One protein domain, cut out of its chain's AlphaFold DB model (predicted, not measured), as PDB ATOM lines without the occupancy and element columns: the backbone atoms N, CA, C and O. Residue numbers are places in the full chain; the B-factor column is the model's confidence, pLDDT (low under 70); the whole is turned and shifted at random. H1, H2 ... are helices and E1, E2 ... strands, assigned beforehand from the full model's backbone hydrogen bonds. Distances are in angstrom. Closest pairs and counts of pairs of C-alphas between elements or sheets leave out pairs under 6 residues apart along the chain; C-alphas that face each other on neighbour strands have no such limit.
ATOM      1  N   VAL A   8      20.303 -37.629   7.433       89.44
ATOM      2  CA  VAL A   8      19.890 -37.090   8.729       89.44
ATOM      3  C   VAL A   8      18.685 -37.888   9.195       89.44
ATOM      4  O   VAL A   8      17.675 -37.949   8.499       89.44
ATOM      5  N   GLU A   9      18.803 -38.491  10.370       93.38
ATOM      6  CA  GLU A   9      17.728 -39.226  11.033       93.38
ATOM      7  C   GLU A   9      17.507 -38.643  12.428       93.38
ATOM      8  O   GLU A   9      18.413 -38.060  13.022       93.38
ATOM      9  N   TYR A  10      16.292 -38.787  12.945       94.81
ATOM     10  CA  TYR A  10      15.929 -38.323  14.276       94.81
ATOM     11  C   TYR A  10      15.389 -39.498  15.084       94.81
ATOM     12  O   TYR A  10      14.740 -40.395  14.540       94.81
ATOM     13  N   ALA A  11      15.692 -39.515  16.377       95.88
ATOM     14  CA  ALA A  11      15.242 -40.571  17.273       95.88
ATOM     15  C   ALA A  11      15.073 -40.064  18.706       95.88
ATOM     16  O   ALA A  11      15.695 -39.079  19.109       95.88
ATOM     17  N   TYR A  12      14.287 -40.793  19.491       95.62
ATOM     18  CA  TYR A  12      14.380 -40.773  20.944       95.62
ATOM     19  C   TYR A  12      15.215 -41.956  21.422       95.62
ATOM     20  O   TYR A  12      14.940 -43.100  21.076       95.62
ATOM     21  N   ILE A  13      16.218 -41.691  22.251       95.81
ATOM     22  CA  ILE A  13      16.889 -42.723  23.040       95.81
ATOM     23  C   ILE A  13      16.219 -42.731  24.411       95.81
ATOM     24  O   ILE A  13      16.285 -41.728  25.119       95.81
ATOM     25  N   ILE A  14      15.571 -43.837  24.768       94.81
ATOM     26  CA  ILE A  14      14.995 -44.046  26.100       94.81
ATOM     27  C   ILE A  14      15.941 -44.900  26.935       94.81
ATOM     28  O   ILE A  14      16.402 -45.943  26.475       94.81
ATOM     29  N   GLU A  15      16.251 -44.438  28.142       94.62
ATOM     30  CA  GLU A  15      17.216 -45.051  29.053       94.62
ATOM     31  C   GLU A  15      16.621 -45.186  30.458       94.62
ATOM     32  O   GLU A  15      16.149 -44.222  31.066       94.62
ATOM     33  N   GLY A  16      16.658 -46.412  30.966       90.38
ATOM     34  CA  GLY A  16      16.374 -46.796  32.341       90.38
ATOM     35  C   GLY A  16      17.556 -47.555  32.937       90.38
ATOM     36  O   GLY A  16      18.610 -47.674  32.314       90.38
ATOM     37  N   LYS A  17      17.382 -48.084  34.152       83.69
ATOM     38  CA  LYS A  17      18.445 -48.828  34.851       83.69
ATOM     39  C   LYS A  17      18.908 -50.068  34.072       83.69
ATOM     40  O   LYS A  17      20.105 -50.318  33.990       83.69
ATOM     41  N   ASP A  18      17.961 -50.789  33.472       84.56
ATOM     42  CA  ASP A  18      18.193 -52.077  32.803       84.56
ATOM     43  C   ASP A  18      17.726 -52.078  31.333       84.56
ATOM     44  O   ASP A  18      17.792 -53.097  30.648       84.56
ATOM     45  N   ALA A  19      17.253 -50.936  30.824       84.12
ATOM     46  CA  ALA A  19      16.672 -50.820  29.491       84.12
ATOM     47  C   ALA A  19      17.256 -49.633  28.728       84.12
ATOM     48  O   ALA A  19      17.301 -48.511  29.232       84.12
ATOM     49  N   LYS A  20      17.648 -49.868  27.475       92.75
ATOM     50  CA  LYS A  20      18.001 -48.816  26.524       92.75
ATOM     51  C   LYS A  20      17.421 -49.151  25.164       92.75
ATOM     52  O   LYS A  20      17.779 -50.170  24.584       92.75
ATOM     53  N   ASN A  21      16.551 -48.289  24.651       93.81
ATOM     54  CA  ASN A  21      15.923 -48.479  23.346       93.81
ATOM     55  C   ASN A  21      15.997 -47.205  22.511       93.81
ATOM     56  O   ASN A  21      16.088 -46.095  23.035       93.81
ATOM     57  N   ILE A  22      15.966 -47.388  21.193       95.50
ATOM     58  CA  ILE A  22      15.961 -46.304  20.217       95.50
ATOM     59  C   ILE A  22      14.609 -46.324  19.517       95.50
ATOM     60  O   ILE A  22      14.268 -47.297  18.850       95.50
ATOM     61  N   LEU A  23      13.861 -45.237  19.655       95.44
ATOM     62  CA  LEU A  23      12.598 -45.011  18.973       95.44
ATOM     63  C   LEU A  23      12.864 -44.083  17.791       95.44
ATOM     64  O   LEU A  23      13.114 -42.890  17.967       95.44
ATOM     65  N   THR A  24      12.871 -44.635  16.581       94.44
ATOM     66  CA  THR A  24      13.019 -43.841  15.358       94.44
ATOM     67  C   THR A  24      11.818 -42.921  15.173       94.44
ATOM     68  O   THR A  24      10.679 -43.315  15.433       94.44
ATOM     69  N   ILE A  25      12.083 -41.694  14.727       94.31
ATOM     70  CA  ILE A  25      11.067 -40.663  14.508       94.31
ATOM     71  C   ILE A  25      10.772 -40.585  13.012       94.31
ATOM     72  O   ILE A  25      11.692 -40.468  12.196       94.31
ATOM     73  N   ALA A  26       9.490 -40.651  12.645       90.38
ATOM     74  CA  ALA A  26       9.086 -40.444  11.263       90.38
ATOM     75  C   ALA A  26       9.180 -38.956  10.916       90.38
ATOM     76  O   ALA A  26       8.942 -38.089  11.755       90.38
ATOM     77  N   LYS A  27       9.484 -38.639   9.654       87.69
ATOM     78  CA  LYS A  27       9.602 -37.243   9.208       87.69
ATOM     79  C   LYS A  27       8.317 -36.440   9.454       87.69
ATOM     80  O   LYS A  27       8.401 -35.247   9.700       87.69
ATOM     81  N   GLU A  28       7.158 -37.092   9.400       88.06
ATOM     82  CA  GLU A  28       5.850 -36.471   9.652       88.06
ATOM     83  C   GLU A  28       5.625 -36.084  11.120       88.06
ATOM     84  O   GLU A  28       4.794 -35.225  11.391       88.06
ATOM     85  N   ASP A  29       6.351 -36.700  12.060       87.56
ATOM     86  CA  ASP A  29       6.258 -36.365  13.487       87.56
ATOM     87  C   ASP A  29       7.202 -35.212  13.868       87.56
ATOM     88  O   ASP A  29       7.194 -34.752  15.009       87.56
ATOM     89  N   LEU A  30       8.054 -34.762  12.943       90.50
ATOM     90  CA  LEU A  30       8.928 -33.615  13.155       90.50
ATOM     91  C   LEU A  30       8.162 -32.331  12.859       90.50
ATOM     92  O   LEU A  30       7.609 -32.158  11.773       90.50
ATOM     93  N   ILE A  31       8.178 -31.415  13.819       90.44
ATOM     94  CA  ILE A  31       7.479 -30.139  13.737       90.44
ATOM     95  C   ILE A  31       8.522 -29.039  13.865       90.44
ATOM     96  O   ILE A  31       9.353 -29.064  14.765       90.44
ATOM     97  N   GLU A  32       8.489 -28.063  12.970       88.50
ATOM     98  CA  GLU A  32       9.253 -26.834  13.150       88.50
ATOM     99  C   GLU A  32       8.385 -25.845  13.932       88.50
ATOM    100  O   GLU A  32       7.248 -25.565  13.542       88.50
ATOM    101  N   ASN A  33       8.876 -25.374  15.079       82.94
ATOM    102  CA  ASN A  33       8.162 -24.370  15.861       82.94
ATOM    103  C   ASN A  33       8.340 -22.961  15.256       82.94
ATOM    104  O   ASN A  33       9.098 -22.765  14.308       82.94
ATOM    105  N   ALA A  34       7.648 -21.961  15.813       88.00
ATOM    106  CA  ALA A  34       7.661 -20.588  15.294       88.00
ATOM    107  C   ALA A  34       9.057 -19.925  15.272       88.00
ATOM    108  O   ALA A  34       9.253 -18.951  14.550       88.00
ATOM    109  N   ASP A  35      10.018 -20.464  16.024       85.31
ATOM    110  CA  ASP A  35      11.405 -19.997  16.087       85.31
ATOM    111  C   ASP A  35      12.337 -20.747  15.113       85.31
ATOM    112  O   ASP A  35      13.555 -20.572  15.158       85.31
ATOM    113  N   GLY A  36      11.800 -21.615  14.245       84.81
ATOM    114  CA  GLY A  36      12.599 -22.438  13.333       84.81
ATOM    115  C   GLY A  36      13.333 -23.590  14.033       84.81
ATOM    116  O   GLY A  36      14.251 -24.189  13.468       84.81
ATOM    117  N   VAL A  37      12.972 -23.898  15.284       84.75
ATOM    118  CA  VAL A  37      13.559 -25.001  16.047       84.75
ATOM    119  C   VAL A  37      12.752 -26.263  15.784       84.75
ATOM    120  O   VAL A  37      11.534 -26.303  15.955       84.75
ATOM    121  N   LEU A  38      13.463 -27.318  15.393       86.19
ATOM    122  CA  LEU A  38      12.875 -28.632  15.205       86.19
ATOM    123  C   LEU A  38      12.517 -29.251  16.559       86.19
ATOM    124  O   LEU A  38      13.389 -29.477  17.401       86.19
ATOM    125  N   ASP A  39      11.245 -29.566  16.730       85.19
ATOM    126  CA  ASP A  39      10.678 -30.241  17.886       85.19
ATOM    127  C   ASP A  39       9.951 -31.521  17.435       85.19
ATOM    128  O   ASP A  39       9.734 -31.768  16.245       85.19
ATOM    129  N   CYS A  40       9.633 -32.390  18.388       89.25
ATOM    130  CA  CYS A  40       8.945 -33.643  18.118       89.25
ATOM    131  C   CYS A  40       8.107 -34.020  19.345       89.25
ATOM    132  O   CYS A  40       8.660 -34.164  20.438       89.25
ATOM    133  N   PRO A  41       6.784 -34.191  19.209       89.44
ATOM    134  CA  PRO A  41       5.946 -34.597  20.320       89.44
ATOM    135  C   PRO A  41       6.202 -36.068  20.657       89.44
ATOM    136  O   PRO A  41       5.982 -36.965  19.842       89.44
ATOM    137  N   LEU A  42       6.615 -36.322  21.900       89.44
ATOM    138  CA  LEU A  42       6.918 -37.668  22.390       89.44
ATOM    139  C   LEU A  42       5.737 -38.641  22.231       89.44
ATOM    140  O   LEU A  42       5.948 -39.790  21.854       89.44
ATOM    141  N   ASP A  43       4.507 -38.187  22.484       88.50
ATOM    142  CA  ASP A  43       3.295 -39.019  22.420       88.50
ATOM    143  C   ASP A  43       3.115 -39.702  21.053       88.50
ATOM    144  O   ASP A  43       2.915 -40.916  20.980       88.50
ATOM    145  N   GLY A  44       3.294 -38.943  19.964       89.75
ATOM    146  CA  GLY A  44       3.183 -39.470  18.604       89.75
ATOM    147  C   GLY A  44       4.212 -40.566  18.325       89.75
ATOM    148  O   GLY A  44       3.880 -41.607  17.754       89.75
ATOM    149  N   VAL A  45       5.442 -40.374  18.805       93.00
ATOM    150  CA  VAL A  45       6.521 -41.356  18.654       93.00
ATOM    151  C   VAL A  45       6.220 -42.619  19.454       93.00
ATOM    152  O   VAL A  45       6.315 -43.717  18.909       93.00
ATOM    153  N   LEU A  46       5.813 -42.493  20.720       93.56
ATOM    154  CA  LEU A  46       5.482 -43.652  21.552       93.56
ATOM    155  C   LEU A  46       4.364 -44.481  20.924       93.56
ATOM    156  O   LEU A  46       4.510 -45.693  20.769       93.56
ATOM    157  N   ARG A  47       3.300 -43.827  20.450       92.31
ATOM    158  CA  ARG A  47       2.162 -44.507  19.832       92.31
ATOM    159  C   ARG A  47       2.551 -45.294  18.579       92.31
ATOM    160  O   ARG A  47       2.057 -46.403  18.393       92.31
ATOM    161  N   ARG A  48       3.470 -44.781  17.748       92.75
ATOM    162  CA  ARG A  48       4.009 -45.521  16.585       92.75
ATOM    163  C   ARG A  48       4.785 -46.776  16.980       92.75
ATOM    164  O   ARG A  48       4.818 -47.735  16.212       92.75
ATOM    165  N   HIS A  49       5.385 -46.777  18.166       93.75
ATOM    166  CA  HIS A  49       6.104 -47.918  18.733       93.75
ATOM    167  C   HIS A  49       5.228 -48.786  19.653       93.75
ATOM    168  O   HIS A  49       5.748 -49.688  20.299       93.75
ATOM    169  N   ASN A  50       3.904 -48.568  19.682       94.44
ATOM    170  CA  ASN A  50       2.960 -49.236  20.592       94.44
ATOM    171  C   ASN A  50       3.337 -49.081  22.076       94.44
ATOM    172  O   ASN A  50       3.153 -49.998  22.872       94.44
ATOM    173  N   LEU A  51       3.879 -47.919  22.430       94.00
ATOM    174  CA  LEU A  51       4.237 -47.538  23.788       94.00
ATOM    175  C   LEU A  51       3.359 -46.382  24.266       94.00
ATOM    176  O   LEU A  51       2.850 -45.577  23.484       94.00
ATOM    177  N   SER A  52       3.242 -46.275  25.580       92.75
ATOM    178  CA  SER A  52       2.659 -45.154  26.307       92.75
ATOM    179  C   SER A  52       3.633 -44.646  27.373       92.75
ATOM    180  O   SER A  52       4.633 -45.292  27.693       92.75
ATOM    181  N   LEU A  53       3.340 -43.489  27.974       89.44
ATOM    182  CA  LEU A  53       4.110 -42.999  29.127       89.44
ATOM    183  C   LEU A  53       4.076 -43.990  30.303       89.44
ATOM    184  O   LEU A  53       5.073 -44.148  31.004       89.44
ATOM    185  N   THR A  54       2.959 -44.697  30.492       90.12
ATOM    186  CA  THR A  54       2.823 -45.739  31.519       90.12
ATOM    187  C   THR A  54       3.757 -46.918  31.257       90.12
ATOM    188  O   THR A  54       4.333 -47.458  32.204       90.12
ATOM    189  N   ASP A  55       3.962 -47.290  29.992       90.94
ATOM    190  CA  ASP A  55       4.918 -48.339  29.630       90.94
ATOM    191  C   ASP A  55       6.345 -47.900  29.950       90.94
ATOM    192  O   ASP A  55       7.082 -48.656  30.577       90.94
ATOM    193  N   LEU A  56       6.722 -46.657  29.624       90.69
ATOM    194  CA  LEU A  56       8.044 -46.126  29.978       90.69
ATOM    195  C   LEU A  56       8.291 -46.166  31.491       90.69
ATOM    196  O   LEU A  56       9.373 -46.560  31.930       90.69
ATOM    197  N   ASN A  57       7.280 -45.808  32.285       87.69
ATOM    198  CA  ASN A  57       7.357 -45.880  33.742       87.69
ATOM    199  C   ASN A  57       7.511 -47.327  34.225       87.69
ATOM    200  O   ASN A  57       8.369 -47.608  35.060       87.69
ATOM    201  N   SER A  58       6.731 -48.255  33.662       88.81
ATOM    202  CA  SER A  58       6.799 -49.687  33.993       88.81
ATOM    203  C   SER A  58       8.141 -50.312  33.589       88.81
ATOM    204  O   SER A  58       8.647 -51.198  34.271       88.81
ATOM    205  N   MET A  59       8.751 -49.811  32.512       89.62
ATOM    206  CA  MET A  59      10.097 -50.165  32.056       89.62
ATOM    207  C   MET A  59      11.212 -49.525  32.903       89.62
ATOM    208  O   MET A  59      12.390 -49.788  32.661       89.62
ATOM    209  N   GLY A  60      10.877 -48.662  33.868       90.25
ATOM    210  CA  GLY A  60      11.857 -47.954  34.692       90.25
ATOM    211  C   GLY A  60      12.723 -46.974  33.897       90.25
ATOM    212  O   GLY A  60      13.887 -46.754  34.245       90.25
ATOM    213  N   ILE A  61      12.190 -46.411  32.808       92.25
ATOM    214  CA  ILE A  61      12.865 -45.377  32.022       92.25
ATOM    215  C   ILE A  61      12.926 -44.093  32.850       92.25
ATOM    216  O   ILE A  61      11.914 -43.602  33.340       92.25
ATOM    217  N   THR A  62      14.122 -43.527  32.986       91.62
ATOM    218  CA  THR A  62      14.364 -42.296  33.760       91.62
ATOM    219  C   THR A  62      14.822 -41.138  32.881       91.62
ATOM    220  O   THR A  62      14.744 -39.975  33.282       91.62
ATOM    221  N   ARG A  63      15.274 -41.430  31.657       92.94
ATOM    222  CA  ARG A  63      15.797 -40.441  30.718       92.94
ATOM    223  C   ARG A  63      15.293 -40.710  29.308       92.94
ATOM    224  O   ARG A  63      15.362 -41.834  28.821       92.94
ATOM    225  N   LEU A  64      14.867 -39.649  28.630       93.94
ATOM    226  CA  LEU A  64      14.737 -39.612  27.179       93.94
ATOM    227  C   LEU A  64      15.699 -38.583  26.599       93.94
ATOM    228  O   LEU A  64      15.798 -37.461  27.097       93.94
ATOM    229  N   SER A  65      16.348 -38.940  25.501       95.06
ATOM    230  CA  SER A  65      17.192 -38.035  24.729       95.06
ATOM    231  C   SER A  65      16.636 -37.915  23.317       95.06
ATOM    232  O   SER A  65      16.644 -38.896  22.577       95.06
ATOM    233  N   PHE A  66      16.168 -36.730  22.930       94.44
ATOM    234  CA  PHE A  66      15.891 -36.424  21.529       94.44
ATOM    235  C   PHE A  66      17.225 -36.207  20.822       94.44
ATOM    236  O   PHE A  66      18.009 -35.345  21.231       94.44
ATOM    237  N   VAL A  67      17.506 -37.000  19.792       95.00
ATOM    238  CA  VAL A  67      18.794 -36.996  19.101       95.00
ATOM    239  C   VAL A  67      18.644 -36.802  17.599       95.00
ATOM    240  O   VAL A  67      17.695 -37.277  16.976       95.00
ATOM    241  N   LYS A  68      19.645 -36.146  17.016       94.44
ATOM    242  CA  LYS A  68      19.905 -36.091  15.579       94.44
ATOM    243  C   LYS A  68      21.053 -37.038  15.257       94.44
ATOM    244  O   LYS A  68      22.110 -36.955  15.875       94.44
ATOM    245  N   ILE A  69      20.867 -37.905  14.277       93.75
ATOM    246  CA  ILE A  69      21.873 -38.849  13.801       93.75
ATOM    247  C   ILE A  69      22.315 -38.383  12.415       93.75
ATOM    248  O   ILE A  69      21.506 -38.313  11.492       93.75
ATOM    249  N   VAL A  70      23.594 -38.038  12.267       93.44
ATOM    250  CA  VAL A  70      24.188 -37.591  10.997       93.44
ATOM    251  C   VAL A  70      25.433 -38.413  10.735       93.44
ATOM    252  O   VAL A  70      26.366 -38.374  11.527       93.44
ATOM    253  N   ASN A  71      25.469 -39.168   9.634       88.75
ATOM    254  CA  ASN A  71      26.631 -39.993   9.270       88.75
ATOM    255  C   ASN A  71      27.125 -40.901  10.420       88.75
ATOM    256  O   ASN A  71      28.327 -41.068  10.611       88.75
ATOM    257  N   LYS A  72      26.189 -41.497  11.180       84.75
ATOM    258  CA  LYS A  72      26.427 -42.326  12.386       84.75
ATOM    259  C   LYS A  72      26.900 -41.568  13.633       84.75
ATOM    260  O   LYS A  72      27.136 -42.192  14.663       84.75
ATOM    261  N   THR A  73      27.001 -40.244  13.581       91.56
ATOM    262  CA  THR A  73      27.235 -39.407  14.757       91.56
ATOM    263  C   THR A  73      25.906 -39.038  15.402       91.56
ATOM    264  O   THR A  73      25.048 -38.440  14.752       91.56
TER     265      THR A  73
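This is residues 8 to 73 of the 86 residues of an uncharacterized protein of Carnobacterium sp. CS13 (UniProt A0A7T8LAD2). One twisted antiparallel sheet, order E2 E1 E3, has two short helices, H1 and H2, over one face; the other is bare. The printed part has 66 residues with five named elements, E1 E2 H1 H2 E3, class mixed. It is compact, radius of gyration of the C-alphas 12.4 A, spanning 34 by 24 by 19 A.

Find C-alpha 8 at (19.890, -37.090, 8.729); there E1, residues 8 to 16, begins, 25.8 A long. Next come E2, residues 20 to 24, 13.2 A; H1, residues 42 to 48, 10.2 A; and H2, residues 53 to 58, 8.7 A. E3, residues 61 to 70, runs 25.1 A to C-alpha 70 at (24.188, -37.591, 10.997).

Hairpin E1 and E2 has N 12 and O 23 at 2.8 A; E1 and E3 have N 13 and O 65 at 2.8 A. E2, H1 H2, E3 form a split strand-helix-strand unit, E1 between its strands, crossover right-handed. H1 and H2 have every O i to N i+4 pair within hydrogen-bond range. On the same face, their heights over the sheet are 8.8 A and 9.6 A.

The farthest C-alphas, Asp 18 and Ala 34, are 37.5 A apart. The printed part has no cut; the link E2 to H1 is long, 17 residues. No printed residue is under pLDDT 70.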